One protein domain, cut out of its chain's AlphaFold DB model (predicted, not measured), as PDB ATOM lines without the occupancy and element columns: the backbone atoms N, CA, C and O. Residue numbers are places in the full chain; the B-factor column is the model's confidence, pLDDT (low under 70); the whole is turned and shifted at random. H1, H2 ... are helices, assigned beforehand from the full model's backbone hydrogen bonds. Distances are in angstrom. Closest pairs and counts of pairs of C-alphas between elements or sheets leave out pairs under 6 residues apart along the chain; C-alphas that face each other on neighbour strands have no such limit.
ATOM      1  N   HIS A 531     -38.471 -25.005 -88.902       78.19
ATOM      2  CA  HIS A 531     -38.008 -26.048 -89.824       78.19
ATOM      3  C   HIS A 531     -39.065 -27.126 -90.075       78.19
ATOM      4  O   HIS A 531     -39.095 -27.724 -91.145       78.19
ATOM      5  N   LEU A 532     -39.974 -27.329 -89.123       86.81
ATOM      6  CA  LEU A 532     -41.097 -28.252 -89.272       86.81
ATOM      7  C   LEU A 532     -42.354 -27.578 -89.835       86.81
ATOM      8  O   LEU A 532     -43.423 -28.190 -89.867       86.81
ATOM      9  N   ARG A 533     -42.249 -26.329 -90.303       93.56
ATOM     10  CA  ARG A 533     -43.396 -25.624 -90.864       93.56
ATOM     11  C   ARG A 533     -43.846 -26.308 -92.151       93.56
ATOM     12  O   ARG A 533     -43.062 -26.527 -93.067       93.56
ATOM     13  N   LYS A 534     -45.138 -26.603 -92.209       95.25
ATOM     14  CA  LYS A 534     -45.830 -27.239 -93.328       95.25
ATOM     15  C   LYS A 534     -45.315 -28.636 -93.690       95.25
ATOM     16  O   LYS A 534     -45.549 -29.082 -94.800       95.25
ATOM     17  N   THR A 535     -44.678 -29.369 -92.780       94.12
ATOM     18  CA  THR A 535     -44.225 -30.749 -93.061       94.12
ATOM     19  C   THR A 535     -45.338 -31.794 -92.957       94.12
ATOM     20  O   THR A 535     -45.161 -32.940 -93.356       94.12
ATOM     21  N   SER A 536     -46.506 -31.411 -92.438       94.81
ATOM     22  CA  SER A 536     -47.685 -32.271 -92.317       94.81
ATOM     23  C   SER A 536     -48.971 -31.498 -92.611       94.81
ATOM     24  O   SER A 536     -49.016 -30.272 -92.471       94.81
ATOM     25  N   LEU A 537     -50.016 -32.212 -93.045       96.81
ATOM     26  CA  LEU A 537     -51.323 -31.628 -93.362       96.81
ATOM     27  C   LEU A 537     -52.015 -31.086 -92.111       96.81
ATOM     28  O   LEU A 537     -52.051 -31.726 -91.060       96.81
ATOM     29  N   CYS A 538     -52.615 -29.907 -92.246       97.62
ATOM     30  CA  CYS A 538     -53.412 -29.303 -91.194       97.62
ATOM     31  C   CYS A 538     -54.722 -30.084 -91.033       97.62
ATOM     32  O   CYS A 538     -55.626 -29.964 -91.859       97.62
ATOM     33  N   LYS A 539     -54.857 -30.840 -89.937       97.88
ATOM     34  CA  LYS A 539     -56.087 -31.594 -89.618       97.88
ATOM     35  C   LYS A 539     -57.326 -30.698 -89.539       97.88
ATOM     36  O   LYS A 539     -58.417 -31.121 -89.897       97.88
ATOM     37  N   GLN A 540     -57.166 -29.455 -89.075       98.25
ATOM     38  CA  GLN A 540     -58.270 -28.496 -89.028       98.25
ATOM     39  C   GLN A 540     -58.647 -27.993 -90.421       98.25
ATOM     40  O   GLN A 540     -59.828 -27.802 -90.675       98.25
ATOM     41  N   PHE A 541     -57.680 -27.813 -91.325       98.19
ATOM     42  CA  PHE A 541     -57.962 -27.423 -92.708       98.19
ATOM     43  C   PHE A 541     -58.646 -28.557 -93.474       98.19
ATOM     44  O   PHE A 541     -59.600 -28.301 -94.182       98.19
ATOM     45  N   GLN A 542     -58.228 -29.811 -93.265       97.81
ATOM     46  CA  GLN A 542     -58.917 -30.980 -93.837       97.81
ATOM     47  C   GLN A 542     -60.380 -31.110 -93.388       97.81
ATOM     48  O   GLN A 542     -61.156 -31.789 -94.047       97.81
ATOM     49  N   ALA A 543     -60.738 -30.498 -92.258       97.81
ATOM     50  CA  ALA A 543     -62.101 -30.445 -91.747       97.81
ATOM     51  C   ALA A 543     -62.781 -29.089 -92.013       97.81
ATOM     52  O   ALA A 543     -63.765 -28.798 -91.339       97.81
ATOM     53  N   ASP A 544     -62.210 -28.238 -92.874       97.25
ATOM     54  CA  ASP A 544     -62.676 -26.878 -93.190       97.25
ATOM     55  C   ASP A 544     -62.902 -25.975 -91.956       97.25
ATOM     56  O   ASP A 544     -63.764 -25.102 -91.923       97.25
ATOM     57  N   ARG A 545     -62.100 -26.179 -90.899       98.06
ATOM     58  CA  ARG A 545     -62.182 -25.474 -89.602       98.06
ATOM     59  C   ARG A 545     -60.893 -24.757 -89.193       98.06
ATOM     60  O   ARG A 545     -60.784 -24.301 -88.052       98.06
ATOM     61  N   CYS A 546     -59.887 -24.680 -90.066       98.12
ATOM     62  CA  CYS A 546     -58.654 -23.966 -89.735       98.12
ATOM     63  C   CYS A 546     -58.920 -22.459 -89.660       98.12
ATOM     64  O   CYS A 546     -59.355 -21.860 -90.636       98.12
ATOM     65  N   LYS A 547     -58.624 -21.849 -88.509       98.19
ATOM     66  CA  LYS A 547     -58.793 -20.400 -88.297       98.19
ATOM     67  C   LYS A 547     -57.638 -19.563 -88.851       98.19
ATOM     68  O   LYS A 547     -57.773 -18.354 -88.980       98.19
ATOM     69  N   TYR A 548     -56.498 -20.192 -89.128       98.06
ATOM     70  CA  TYR A 548     -55.303 -19.511 -89.615       98.06
ATOM     71  C   TYR A 548     -55.326 -19.410 -91.134       98.06
ATOM     72  O   TYR A 548     -55.753 -20.343 -91.816       98.06
ATOM     73  N   SER A 549     -54.802 -18.315 -91.680       96.75
ATOM     74  CA  SER A 549     -54.603 -18.209 -93.124       96.75
ATOM     75  C   SER A 549     -53.585 -19.248 -93.624       96.75
ATOM     76  O   SER A 549     -52.746 -19.757 -92.871       96.75
ATOM     77  N   LYS A 550     -53.601 -19.531 -94.934       96.56
ATOM     78  CA  LYS A 550     -52.619 -20.409 -95.607       96.56
ATOM     79  C   LYS A 550     -51.161 -19.991 -95.338       96.56
ATOM     80  O   LYS A 550     -50.251 -20.825 -95.372       96.56
ATOM     81  N   ALA A 551     -50.933 -18.700 -95.100       95.25
ATOM     82  CA  ALA A 551     -49.620 -18.123 -94.844       95.25
ATOM     83  C   ALA A 551     -49.204 -18.180 -93.369       95.25
ATOM     84  O   ALA A 551     -48.006 -18.125 -93.100       95.25
ATOM     85  N   GLU A 552     -50.144 -18.304 -92.429       96.56
ATOM     86  CA  GLU A 552     -49.893 -18.280 -90.979       96.56
ATOM     87  C   GLU A 552     -49.883 -19.677 -90.363       96.56
ATOM     88  O   GLU A 552     -49.065 -19.946 -89.482       96.56
ATOM     89  N   CYS A 553     -50.711 -20.591 -90.876       97.19
ATOM     90  CA  CYS A 553     -50.780 -21.954 -90.374       97.19
ATOM     91  C   CYS A 553     -49.405 -22.641 -90.429       97.19
ATOM     92  O   CYS A 553     -48.715 -22.646 -91.452       97.19
ATOM     93  N   GLY A 554     -49.000 -23.236 -89.306       95.94
ATOM     94  CA  GLY A 554     -47.771 -24.025 -89.207       95.94
ATOM     95  C   GLY A 554     -47.829 -25.353 -89.966       95.94
ATOM     96  O   GLY A 554     -46.806 -26.012 -90.097       95.94
ATOM     97  N   TYR A 555     -48.998 -25.728 -90.484       97.19
ATOM     98  CA  TYR A 555     -49.275 -26.984 -91.173       97.19
ATOM     99  C   TYR A 555     -49.740 -26.721 -92.613       97.19
ATOM    100  O   TYR A 555     -50.233 -25.643 -92.940       97.19
ATOM    101  N   ALA A 556     -49.595 -27.709 -93.491       97.38
ATOM    102  CA  ALA A 556     -49.947 -27.594 -94.900       97.38
ATOM    103  C   ALA A 556     -51.473 -27.603 -95.118       97.38
ATOM    104  O   ALA A 556     -52.162 -28.516 -94.664       97.38
ATOM    105  N   HIS A 557     -52.011 -26.622 -95.850       98.06
ATOM    106  CA  HIS A 557     -53.433 -26.536 -96.235       98.06
ATOM    107  C   HIS A 557     -53.738 -27.325 -97.523       98.06
ATOM    108  O   HIS A 557     -54.442 -26.871 -98.416       98.06
ATOM    109  N   GLY A 558     -53.143 -28.504 -97.663       96.62
ATOM    110  CA  GLY A 558     -53.296 -29.357 -98.837       96.62
ATOM    111  C   GLY A 558     -51.976 -30.001 -99.253       96.62
ATOM    112  O   GLY A 558     -50.915 -29.560 -98.814       96.62
ATOM    113  N   PRO A 559     -52.006 -31.043-100.101       95.44
ATOM    114  CA  PRO A 559     -50.811 -31.808-100.461       95.44
ATOM    115  C   PRO A 559     -49.729 -30.956-101.128       95.44
ATOM    116  O   PRO A 559     -48.545 -31.159-100.890       95.44
ATOM    117  N   ARG A 560     -50.143 -29.950-101.910       95.50
ATOM    118  CA  ARG A 560     -49.243 -28.991-102.576       95.50
ATOM    119  C   ARG A 560     -48.523 -28.057-101.605       95.50
ATOM    120  O   ARG A 560     -47.511 -27.470-101.962       95.50
ATOM    121  N   ASP A 561     -49.063 -27.909-100.401       96.00
ATOM    122  CA  ASP A 561     -48.487 -27.081 -99.349       96.00
ATOM    123  C   ASP A 561     -47.552 -27.873 -98.433       96.00
ATOM    124  O   ASP A 561     -46.894 -27.254 -97.598       96.00
ATOM    125  N   ILE A 562     -47.502 -29.209 -98.555       95.38
ATOM    126  CA  ILE A 562     -46.610 -30.042 -97.750       95.38
ATOM    127  C   ILE A 562     -45.184 -29.788 -98.218       95.38
ATOM    128  O   ILE A 562     -44.793 -30.158 -99.324       95.38
ATOM    129  N   LEU A 563     -44.397 -29.162 -97.355       91.12
ATOM    130  CA  LEU A 563     -42.974 -29.025 -97.571       91.12
ATOM    131  C   LEU A 563     -42.290 -30.344 -97.192       91.12
ATOM    132  O   LEU A 563     -42.558 -30.888 -96.118       91.12
ATOM    133  N   PRO A 564     -41.387 -30.868 -98.035       88.56
ATOM    134  CA  PRO A 564     -40.572 -32.020 -97.675       88.56
ATOM    135  C   PRO A 564     -39.776 -31.713 -96.404       88.56
ATOM    136  O   PRO A 564     -39.160 -30.642 -96.308       88.56
ATOM    137  N   LEU A 565     -39.786 -32.663 -95.461       87.38
ATOM    138  CA  LEU A 565     -39.020 -32.587 -94.216       87.38
ATOM    139  C   LEU A 565     -37.582 -32.159 -94.528       87.38
ATOM    140  O   LEU A 565     -36.960 -32.708 -95.444       87.38
ATOM    141  N   PRO A 566     -37.044 -31.150 -93.830       87.44
ATOM    142  CA  PRO A 566     -35.687 -30.726 -94.085       87.44
ATOM    143  C   PRO A 566     -34.725 -31.799 -93.570       87.44
ATOM    144  O   PRO A 566     -34.566 -32.005 -92.368       87.44
ATOM    145  N   LYS A 567     -34.094 -32.500 -94.509       94.06
ATOM    146  CA  LYS A 567     -33.172 -33.592 -94.215       94.06
ATOM    147  C   LYS A 567     -31.780 -33.045 -93.923       94.06
ATOM    148  O   LYS A 567     -30.961 -32.889 -94.822       94.06
ATOM    149  N   HIS A 568     -31.539 -32.670 -92.675       92.25
ATOM    150  CA  HIS A 568     -30.287 -32.026 -92.266       92.25
ATOM    151  C   HIS A 568     -29.152 -32.998 -91.936       92.25
ATOM    152  O   HIS A 568     -27.998 -32.584 -91.878       92.25
ATOM    153  N   GLU A 569     -29.470 -34.277 -91.746       94.56
ATOM    154  CA  GLU A 569     -28.522 -35.319 -91.357       94.56
ATOM    155  C   GLU A 569     -28.710 -36.561 -92.232       94.56
ATOM    156  O   GLU A 569     -29.829 -36.859 -92.662       94.56
ATOM    157  N   LEU A 570     -27.616 -37.284 -92.495       96.62
ATOM    158  CA  LEU A 570     -27.657 -38.542 -93.235       96.62
ATOM    159  C   LEU A 570     -28.310 -39.644 -92.393       96.62
ATOM    160  O   LEU A 570     -28.084 -39.777 -91.192       96.62
ATOM    161  N   CYS A 571     -29.107 -40.481 -93.042       97.38
ATOM    162  CA  CYS A 571     -29.771 -41.611 -92.424       97.38
ATOM    163  C   CYS A 571     -28.747 -42.714 -92.149       97.38
ATOM    164  O   CYS A 571     -28.417 -43.499 -93.038       97.38
ATOM    165  N   LEU A 572     -28.294 -42.838 -90.899       96.44
ATOM    166  CA  LEU A 572     -27.369 -43.902 -90.481       96.44
ATOM    167  C   LEU A 572     -27.907 -45.306 -90.794       96.44
ATOM    168  O   LEU A 572     -27.149 -46.215 -91.123       96.44
ATOM    169  N   LYS A 573     -29.232 -45.499 -90.732       97.75
ATOM    170  CA  LYS A 573     -29.851 -46.769 -91.134       97.75
ATOM    171  C   LYS A 573     -29.717 -47.002 -92.636       97.75
ATOM    172  O   LYS A 573     -29.498 -48.139 -93.031       97.75
ATOM    173  N   HIS A 574     -29.844 -45.969 -93.466       98.06
ATOM    174  CA  HIS A 574     -29.714 -46.108 -94.915       98.06
ATOM    175  C   HIS A 574     -28.264 -46.374 -95.320       98.06
ATOM    176  O   HIS A 574     -28.030 -47.293 -96.095       98.06
ATOM    177  N   ILE A 575     -27.305 -45.662 -94.716       97.00
ATOM    178  CA  ILE A 575     -25.865 -45.914 -94.901       97.00
ATOM    179  C   ILE A 575     -25.536 -47.387 -94.605       97.00
ATOM    180  O   ILE A 575     -24.841 -48.043 -95.372       97.00
ATOM    181  N   ASN A 576     -26.125 -47.945 -93.546       97.50
ATOM    182  CA  ASN A 576     -25.960 -49.352 -93.178       97.50
ATOM    183  C   ASN A 576     -26.863 -50.331 -93.958       97.50
ATOM    184  O   ASN A 576     -26.947 -51.498 -93.580       97.50
ATOM    185  N   LYS A 577     -27.587 -49.879 -94.993       96.75
ATOM    186  CA  LYS A 577     -28.573 -50.663 -95.768       96.75
ATOM    187  C   LYS A 577     -29.692 -51.307 -94.925       96.75
ATOM    188  O   LYS A 577     -30.293 -52.297 -95.323       96.75
ATOM    189  N   LYS A 578     -29.998 -50.731 -93.758       97.94
ATOM    190  CA  LYS A 578     -31.041 -51.165 -92.805       97.94
ATOM    191  C   LYS A 578     -32.287 -50.271 -92.800       97.94
ATOM    192  O   LYS A 578     -33.229 -50.543 -92.058       97.94
ATOM    193  N   CYS A 579     -32.305 -49.167 -93.552       97.56
ATOM    194  CA  CYS A 579     -33.487 -48.305 -93.629       97.56
ATOM    195  C   CYS A 579     -34.513 -48.895 -94.596       97.56
ATOM    196  O   CYS A 579     -34.243 -48.996 -95.788       97.56
ATOM    197  N   THR A 580     -35.692 -49.240 -94.081       97.69
ATOM    198  CA  THR A 580     -36.820 -49.765 -94.867       97.69
ATOM    199  C   THR A 580     -37.720 -48.671 -95.442       97.69
ATOM    200  O   THR A 580     -38.508 -48.942 -96.343       97.69
ATOM    201  N   LEU A 581     -37.615 -47.436 -94.935       96.56
ATOM    202  CA  LEU A 581     -38.393 -46.300 -95.430       96.56
ATOM    203  C   LEU A 581     -37.903 -45.882 -96.815       96.56
ATOM    204  O   LEU A 581     -36.702 -45.916 -97.086       96.56
ATOM    205  N   LYS A 582     -38.815 -45.425 -97.676       95.88
ATOM    206  CA  LYS A 582     -38.428 -44.760 -98.926       95.88
ATOM    207  C   LYS A 582     -37.727 -43.444 -98.601       95.88
ATOM    208  O   LYS A 582     -38.015 -42.824 -97.578       95.88
ATOM    209  N   SER A 583     -36.854 -42.979 -99.496       92.12
ATOM    210  CA  SER A 583     -36.198 -41.675 -99.327       92.12
ATOM    211  C   SER A 583     -37.222 -40.575 -99.017       92.12
ATOM    212  O   SER A 583     -37.056 -39.841 -98.054       92.12
ATOM    213  N   THR A 584     -38.340 -40.504 -99.735       90.62
ATOM    214  CA  THR A 584     -39.371 -39.470 -99.530       90.62
ATOM    215  C   THR A 584     -40.045 -39.497 -98.154       90.62
ATOM    216  O   THR A 584     -40.624 -38.496 -97.749       90.62
ATOM    217  N   GLU A 585     -39.980 -40.624 -97.445       91.69
ATOM    218  CA  GLU A 585     -40.638 -40.846 -96.151       91.69
ATOM    219  C   GLU A 585     -39.656 -40.772 -94.975       91.69
ATOM    220  O   GLU A 585     -40.054 -40.524 -93.836       91.69
ATOM    221  N   CYS A 586     -38.363 -40.978 -95.231       93.94
ATOM    222  CA  CYS A 586     -37.341 -40.888 -94.204       93.94
ATOM    223  C   CYS A 586     -37.053 -39.425 -93.845       93.94
ATOM    224  O   CYS A 586     -36.761 -38.595 -94.707       93.94
ATOM    225  N   VAL A 587     -37.085 -39.123 -92.544       93.25
ATOM    226  CA  VAL A 587     -36.763 -37.793 -91.993       93.25
ATOM    227  C   VAL A 587     -35.297 -37.411 -92.251       93.25
ATOM    228  O   VAL A 587     -34.954 -36.232 -92.305       93.25
ATOM    229  N   TYR A 588     -34.437 -38.412 -92.447       95.44
ATOM    230  CA  TYR A 588     -33.005 -38.264 -92.682       95.44
ATOM    231  C   TYR A 588     -32.659 -38.464 -94.168       95.44
ATOM    232  O   TYR A 588     -33.344 -39.183 -94.898       95.44
ATOM    233  N   ALA A 589     -31.582 -37.828 -94.625       96.38
ATOM    234  CA  ALA A 589     -31.099 -37.882 -96.003       96.38
ATOM    235  C   ALA A 589     -30.515 -39.262 -96.324       96.38
ATOM    236  O   ALA A 589     -29.643 -39.752 -95.618       96.38
ATOM    237  N   HIS A 590     -30.988 -39.917 -97.380       97.12
ATOM    238  CA  HIS A 590     -30.432 -41.198 -97.827       97.12
ATOM    239  C   HIS A 590     -29.136 -41.021 -98.624       97.12
ATOM    240  O   HIS A 590     -28.344 -41.947 -98.738       97.12
ATOM    241  N   SER A 591     -28.868 -39.819 -99.120       96.31
ATOM    242  CA  SER A 591     -27.630 -39.480 -99.811       96.31
ATOM    243  C   SER A 591     -27.237 -38.039 -99.515       96.31
ATOM    244  O   SER A 591     -28.039 -37.246 -99.021       96.31
ATOM    245  N   GLU A 592     -26.001 -37.674 -99.843       94.94
ATOM    246  CA  GLU A 592     -25.526 -36.298 -99.684       94.94
ATOM    247  C   GLU A 592     -26.281 -35.309-100.587       94.94
ATOM    248  O   GLU A 592     -26.482 -34.161-100.204       94.94
ATOM    249  N   ALA A 593     -26.819 -35.776-101.721       94.69
ATOM    250  CA  ALA A 593     -27.696 -34.989-102.591       94.69
ATOM    251  C   ALA A 593     -29.039 -34.628-101.929       94.69
ATOM    252  O   ALA A 593     -29.659 -33.619-102.264       94.69
ATOM    253  N   GLU A 594     -29.500 -35.441-100.978       94.81
ATOM    254  CA  GLU A 594     -30.709 -35.162-100.203       94.81
ATOM    255  C   GLU A 594     -30.443 -34.301 -98.964       94.81
ATOM    256  O   GLU A 594     -31.389 -33.780 -98.364       94.81
ATOM    257  N   LEU A 595     -29.174 -34.163 -98.570       94.56
ATOM    258  CA  LEU A 595     -28.760 -33.448 -97.375       94.56
ATOM    259  C   LEU A 595     -28.892 -31.937 -97.593       94.56
ATOM    260  O   LEU A 595     -28.226 -31.339 -98.436       94.56
TER     261      LEU A 595
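This is residues 531 to 595 of the 612 residues of an uncharacterized protein of Bugula neritina (UniProt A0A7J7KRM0). With little regular structure, this is a loose chain of loops in two lobes set end to end, joined by a thin stretch near residues 563 to 567. From the first residue, the lobe holding H1 comes first, then the lobe holding H2. The printed part has 65 residues with two named helices, H1 then H2, and no named strand; its class is all helix, though only 8 residues are in named elements. It is loose, with a radius of gyration of the C-alphas of 14.5 A, and spans 44 by 18 by 14 A.

Look at H1, residues 539 to 542, and H2, residues 572 to 575: they are apart. Both are too short for an O i to N i+4 pair, and in each the one O i to N i+3 pair is not within range.

Find C-alpha 539 at (-56.087, -31.594, -89.618), where H1 begins; it runs 5.1 A. H2, also 5.1 A, ends at C-alpha 575, (-25.865, -45.914, -94.901).

The C-alphas farthest apart, of Lys 547 and Asn 576, are 44.0 A apart. The link from H1 to H2 is long, 29 residues. The printed part has no cut, and no printed residue is under 70.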